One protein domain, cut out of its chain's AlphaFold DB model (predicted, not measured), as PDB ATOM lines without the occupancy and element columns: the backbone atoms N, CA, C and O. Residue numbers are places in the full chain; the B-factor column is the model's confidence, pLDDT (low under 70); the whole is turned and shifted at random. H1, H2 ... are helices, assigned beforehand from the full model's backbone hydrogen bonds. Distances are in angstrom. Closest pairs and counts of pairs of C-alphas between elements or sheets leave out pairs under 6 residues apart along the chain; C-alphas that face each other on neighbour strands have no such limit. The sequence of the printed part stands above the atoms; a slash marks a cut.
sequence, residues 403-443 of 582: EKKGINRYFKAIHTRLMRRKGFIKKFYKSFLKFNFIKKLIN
ATOM      1  N   GLU A 403     -60.808  49.006 -83.802       57.78
ATOM      2  CA  GLU A 403     -60.963  47.801 -84.640       57.78
ATOM      3  C   GLU A 403     -60.303  47.982 -86.014       57.78
ATOM      4  O   GLU A 403     -59.627  47.085 -86.526       57.78
ATOM      5  N   LYS A 404     -60.370  49.198 -86.570       58.78
ATOM      6  CA  LYS A 404     -59.686  49.537 -87.820       58.78
ATOM      7  C   LYS A 404     -58.178  49.684 -87.632       58.78
ATOM      8  O   LYS A 404     -57.442  49.404 -88.570       58.78
ATOM      9  N   LYS A 405     -57.671  50.042 -86.443       61.34
ATOM     10  CA  LYS A 405     -56.217  50.126 -86.190       61.34
ATOM     11  C   LYS A 405     -55.528  48.763 -86.309       61.34
ATOM     12  O   LYS A 405     -54.421  48.717 -86.833       61.34
ATOM     13  N   GLY A 406     -56.153  47.667 -85.871       65.44
ATOM     14  CA  GLY A 406     -55.583  46.315 -85.999       65.44
ATOM     15  C   GLY A 406     -55.447  45.875 -87.459       65.44
ATOM     16  O   GLY A 406     -54.360  45.508 -87.911       65.44
ATOM     17  N   ILE A 407     -56.534  46.024 -88.217       67.19
ATOM     18  CA  ILE A 407     -56.580  45.754 -89.659       67.19
ATOM     19  C   ILE A 407     -55.590  46.658 -90.409       67.19
ATOM     20  O   ILE A 407     -54.793  46.178 -91.216       67.19
ATOM     21  N   ASN A 408     -55.551  47.949 -90.074       66.06
ATOM     22  CA  ASN A 408     -54.616  48.898 -90.672       66.06
ATOM     23  C   ASN A 408     -53.164  48.556 -90.337       66.06
ATOM     24  O   ASN A 408     -52.325  48.654 -91.221       66.06
ATOM     25  N   ARG A 409     -52.841  48.119 -89.111       69.50
ATOM     26  CA  ARG A 409     -51.485  47.653 -88.762       69.50
ATOM     27  C   ARG A 409     -51.083  46.450 -89.605       69.50
ATOM     28  O   ARG A 409     -49.965  46.428 -90.112       69.50
ATOM     29  N   TYR A 410     -51.983  45.484 -89.790       75.56
ATOM     30  CA  TYR A 410     -51.731  44.313 -90.630       75.56
ATOM     31  C   TYR A 410     -51.491  44.708 -92.095       75.56
ATOM     32  O   TYR A 410     -50.450  44.375 -92.667       75.56
ATOM     33  N   PHE A 411     -52.387  45.506 -92.684       73.00
ATOM     34  CA  PHE A 411     -52.205  46.016 -94.044       73.00
ATOM     35  C   PHE A 411     -50.970  46.913 -94.175       73.00
ATOM     36  O   PHE A 411     -50.280  46.828 -95.188       73.00
ATOM     37  N   LYS A 412     -50.628  47.711 -93.156       70.19
ATOM     38  CA  LYS A 412     -49.410  48.538 -93.103       70.19
ATOM     39  C   LYS A 412     -48.153  47.673 -93.060       70.19
ATOM     40  O   LYS A 412     -47.188  47.978 -93.755       70.19
ATOM     41  N   ALA A 413     -48.156  46.570 -92.312       77.12
ATOM     42  CA  ALA A 413     -47.049  45.618 -92.290       77.12
ATOM     43  C   ALA A 413     -46.862  44.938 -93.657       77.12
ATOM     44  O   ALA A 413     -45.741  44.886 -94.170       77.12
ATOM     45  N   ILE A 414     -47.955  44.496 -94.294       80.25
ATOM     46  CA  ILE A 414     -47.927  43.951 -95.663       80.25
ATOM     47  C   ILE A 414     -47.407  44.998 -96.648       80.25
ATOM     48  O   ILE A 414     -46.490  44.718 -97.418       80.25
ATOM     49  N   HIS A 415     -47.963  46.207 -96.599       75.31
ATOM     50  CA  HIS A 415     -47.572  47.330 -97.439       75.31
ATOM     51  C   HIS A 415     -46.075  47.613 -97.313       75.31
ATOM     52  O   HIS A 415     -45.361  47.633 -98.311       75.31
ATOM     53  N   THR A 416     -45.576  47.725 -96.082       73.56
ATOM     54  CA  THR A 416     -44.155  47.945 -95.781       73.56
ATOM     55  C   THR A 416     -43.287  46.831 -96.361       73.56
ATOM     56  O   THR A 416     -42.269  47.094 -97.002       73.56
ATOM     57  N   ARG A 417     -43.703  45.570 -96.193       81.69
ATOM     58  CA  ARG A 417     -42.986  44.412 -96.734       81.69
ATOM     59  C   ARG A 417     -42.944  44.425 -98.264       81.69
ATOM     60  O   ARG A 417     -41.910  44.084 -98.833       81.69
ATOM     61  N   LEU A 418     -44.029  44.825 -98.927       79.75
ATOM     62  CA  LEU A 418     -44.106  44.922-100.389       79.75
ATOM     63  C   LEU A 418     -43.322  46.122-100.940       79.75
ATOM     64  O   LEU A 418     -42.649  45.981-101.958       79.75
ATOM     65  N   MET A 419     -43.339  47.267-100.257       73.56
ATOM     66  CA  MET A 419     -42.627  48.485-100.671       73.56
ATOM     67  C   MET A 419     -41.107  48.393-100.504       73.56
ATOM     68  O   MET A 419     -40.372  49.041-101.252       73.56
ATOM     69  N   ARG A 420     -40.632  47.560 -99.566       79.44
ATOM     70  CA  ARG A 420     -39.205  47.230 -99.399       79.44
ATOM     71  C   ARG A 420     -38.667  46.291-100.484       79.44
ATOM     72  O   ARG A 420     -37.452  46.199-100.648       79.44
ATOM     73  N   ARG A 421     -39.528  45.595-101.239       80.75
ATOM     74  CA  ARG A 421     -39.077  44.769-102.371       80.75
ATOM     75  C   ARG A 421     -38.570  45.673-103.499       80.75
ATOM     76  O   ARG A 421     -39.138  46.728-103.763       80.75
ATOM     77  N   LYS A 422     -37.500  45.266-104.182       84.12
ATOM     78  CA  LYS A 422     -36.995  45.951-105.384       84.12
ATOM     79  C   LYS A 422     -37.630  45.358-106.652       84.12
ATOM     80  O   LYS A 422     -38.171  44.254-106.633       84.12
ATOM     81  N   GLY A 423     -37.568  46.106-107.753       86.56
ATOM     82  CA  GLY A 423     -37.952  45.622-109.083       86.56
ATOM     83  C   GLY A 423     -39.462  45.566-109.346       86.56
ATOM     84  O   GLY A 423     -40.234  46.414-108.889       86.56
ATOM     85  N   PHE A 424     -39.878  44.568-110.132       87.62
ATOM     86  CA  PHE A 424     -41.230  44.452-110.690       87.62
ATOM     87  C   PHE A 424     -42.336  44.440-109.626       87.62
ATOM     88  O   PHE A 424     -43.357  45.094-109.813       87.62
ATOM     89  N   ILE A 425     -42.119  43.791-108.476       84.12
ATOM     90  CA  ILE A 425     -43.135  43.666-107.416       84.12
ATOM     91  C   ILE A 425     -43.523  45.034-106.841       84.12
ATOM     92  O   ILE A 425     -44.709  45.310-106.680       84.12
ATOM     93  N   LYS A 426     -42.553  45.926-106.591       80.94
ATOM     94  CA  LYS A 426     -42.835  47.296-106.122       80.94
ATOM     95  C   LYS A 426     -43.579  48.099-107.183       80.94
ATOM     96  O   LYS A 426     -44.522  48.809-106.849       80.94
ATOM     97  N   LYS A 427     -43.192  47.978-108.459       83.25
ATOM     98  CA  LYS A 427     -43.861  48.674-109.574       83.25
ATOM     99  C   LYS A 427     -45.302  48.188-109.752       83.25
ATOM    100  O   LYS A 427     -46.209  49.011-109.854       83.25
ATOM    101  N   PHE A 428     -45.513  46.873-109.724       85.31
ATOM    102  CA  PHE A 428     -46.832  46.251-109.795       85.31
ATOM    103  C   PHE A 428     -47.698  46.665-108.607       85.31
ATOM    104  O   PHE A 428     -48.809  47.144-108.802       85.31
ATOM    105  N   TYR A 429     -47.165  46.591-107.386       79.75
ATOM    106  CA  TYR A 429     -47.877  47.011-106.182       79.75
ATOM    107  C   TYR A 429     -48.210  48.511-106.182       79.75
ATOM    108  O   TYR A 429     -49.336  48.879-105.867       79.75
ATOM    109  N   LYS A 430     -47.290  49.387-106.621       78.50
ATOM    110  CA  LYS A 430     -47.578  50.820-106.823       78.50
ATOM    111  C   LYS A 430     -48.691  51.037-107.846       78.50
ATOM    112  O   LYS A 430     -49.527  51.908-107.640       78.50
ATOM    113  N   SER A 431     -48.710  50.261-108.930       81.31
ATOM    114  CA  SER A 431     -49.794  50.300-109.918       81.31
ATOM    115  C   SER A 431     -51.118  49.828-109.310       81.31
ATOM    116  O   SER A 431     -52.138  50.488-109.472       81.31
ATOM    117  N   PHE A 432     -51.086  48.747-108.527       80.38
ATOM    118  CA  PHE A 432     -52.237  48.203-107.811       80.38
ATOM    119  C   PHE A 432     -52.804  49.226-106.815       80.38
ATOM    120  O   PHE A 432     -53.992  49.514-106.823       80.38
ATOM    121  N   LEU A 433     -51.967  49.910-106.035       71.56
ATOM    122  CA  LEU A 433     -52.419  50.936-105.087       71.56
ATOM    123  C   LEU A 433     -53.036  52.189-105.728       71.56
ATOM    124  O   LEU A 433     -53.638  52.997-105.018       71.56
ATOM    125  N   LYS A 434     -52.948  52.359-107.055       72.88
ATOM    126  CA  LYS A 434     -53.688  53.420-107.756       72.88
ATOM    127  C   LYS A 434     -55.197  53.172-107.757       72.88
ATOM    128  O   LYS A 434     -55.946  54.137-107.895       72.88
ATOM    129  N   PHE A 435     -55.665  51.935-107.566       76.75
ATOM    130  CA  PHE A 435     -57.104  51.673-107.523       76.75
ATOM    131  C   PHE A 435     -57.710  52.116-106.184       76.75
ATOM    132  O   PHE A 435     -57.339  51.645-105.107       76.75
ATOM    133  N   ASN A 436     -58.717  52.991-106.261       71.19
ATOM    134  CA  ASN A 436     -59.426  53.537-105.099       71.19
ATOM    135  C   ASN A 436     -60.029  52.462-104.186       71.19
ATOM    136  O   ASN A 436     -60.113  52.673-102.981       71.19
ATOM    137  N   PHE A 437     -60.438  51.316-104.736       75.44
ATOM    138  CA  PHE A 437     -60.980  50.208-103.949       75.44
ATOM    139  C   PHE A 437     -59.973  49.691-102.913       75.44
ATOM    140  O   PHE A 437     -60.323  49.519-101.753       75.44
ATOM    141  N   ILE A 438     -58.700  49.541-103.287       72.50
ATOM    142  CA  ILE A 438     -57.664  49.071-102.359       72.50
ATOM    143  C   ILE A 438     -57.345  50.141-101.325       72.50
ATOM    144  O   ILE A 438     -57.184  49.825-100.150       72.50
ATOM    145  N   LYS A 439     -57.322  51.419-101.728       72.56
ATOM    146  CA  LYS A 439     -57.185  52.522-100.770       72.56
ATOM    147  C   LYS A 439     -58.316  52.505 -99.741       72.56
ATOM    148  O   LYS A 439     -58.038  52.685 -98.565       72.56
ATOM    149  N   LYS A 440     -59.552  52.216-100.161       71.94
ATOM    150  CA  LYS A 440     -60.709  52.054 -99.264       71.94
ATOM    151  C   LYS A 440     -60.629  50.806 -98.381       71.94
ATOM    152  O   LYS A 440     -61.048  50.867 -97.234       71.94
ATOM    153  N   LEU A 441     -60.070  49.702 -98.875       71.44
ATOM    154  CA  LEU A 441     -59.822  48.503 -98.063       71.44
ATOM    155  C   LEU A 441     -58.768  48.750 -96.977       71.44
ATOM    156  O   LEU A 441     -58.955  48.345 -95.835       71.44
ATOM    157  N   ILE A 442     -57.677  49.438 -97.327       68.12
ATOM    158  CA  ILE A 442     -56.607  49.809 -96.386       68.12
ATOM    159  C   ILE A 442     -57.078  50.918 -95.441       68.12
ATOM    160  O   ILE A 442     -56.601  51.034 -94.319       68.12
ATOM    161  N   ASN A 443     -57.988  51.768 -95.904       68.44
ATOM    162  CA  ASN A 443     -58.476  52.916 -95.176       68.44
ATOM    163  C   ASN A 443     -59.944  53.173 -95.527       68.44
ATOM    164  O   ASN A 443     -60.260  53.870 -96.492       68.44
TER     165      ASN A 443
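What this domain is: This is residues 403 to 443 of the 582 residues of the protein "Glyco_trans_2-like domain-containing protein" of Spirochaetes bacterium GWB1_27_13 (UniProt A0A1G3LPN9). Three helices outline a flat, loosely closed frame: the long H1 makes one side, the chain turns at residues 420 to 423, H2 runs back from the far end of H1, and the short H3 turns so that its last residue, Ile 442, comes back near Asn 408 of H1. The middle of this frame is open, H1 and H2 form a helical hairpin with its contact at the turn, and residues 434 to 440 stick out at the corner between H2 and H3. The printed part has 41 residues with three named helices, in the order H1, H2, H3, and no named strand; its class is all helix. It is only just compact, close to loose, with a radius of gyration of the C-alphas of 10.7 A, and the C-alphas span 34 by 20 by 6 A.

How they stand to each other: H1, residues 403 to 419, touches H2, residues 424 to 432, with its residues 418 to 419 alone. The closest C-alphas of this helical hairpin are those of Met 419 and Lys 426, 5.6 A apart. The two helices run opposite ways at a steep tilt of 40 degrees. H2 is close to H3, residues 436 to 442, but not clearly touching it. Their closest C-alphas are those of Phe 432 and Ile 438, 7.7 A apart, and their lines are about perpendicular at 74 degrees. H3 and H1 only just touch, with 3 pairs of C-alphas within 8 A, and H1 takes part with residues 407 to 411 alone. The closest C-alphas there are those of Asn 408 and Ile 442, 6.1 A apart. H1 and H3 run opposite ways at a steep tilt of 68 degrees, only just short of about perpendicular. In H2 and H3 every O i to N i+4 pair is within hydrogen-bond range; in H1 it is 12 of 13.

Where its parts are: H1 begins at Glu 403, with its C-alpha at (-60.963, 47.801, -84.640), and ends at Met 419, 24.4 A away from C-alpha to C-alpha. H2 begins at Phe 424, with its C-alpha at (-41.230, 44.452, -110.690), and ends at Phe 432; its first and last C-alphas are 12.0 A apart. H3 runs from Asn 436 to Ile 442, 9.9 A from first to last C-alpha, and C-alpha 442 is at (-56.607, 49.809, -96.386).

The domain as a whole: The two C-alphas farthest apart are those of Glu 403 and Gly 423, at 33.6 A. The C-alphas of Glu 403 and Asn 443, the first and last printed residues, are 12.0 A apart. The printed part has no cut, and the links from H1 to H2 and from H2 to H3 are tight. The mean pLDDT of the printed part is 74.9, and residues 403 to 409 and 442 to 443 are under 70 in this model.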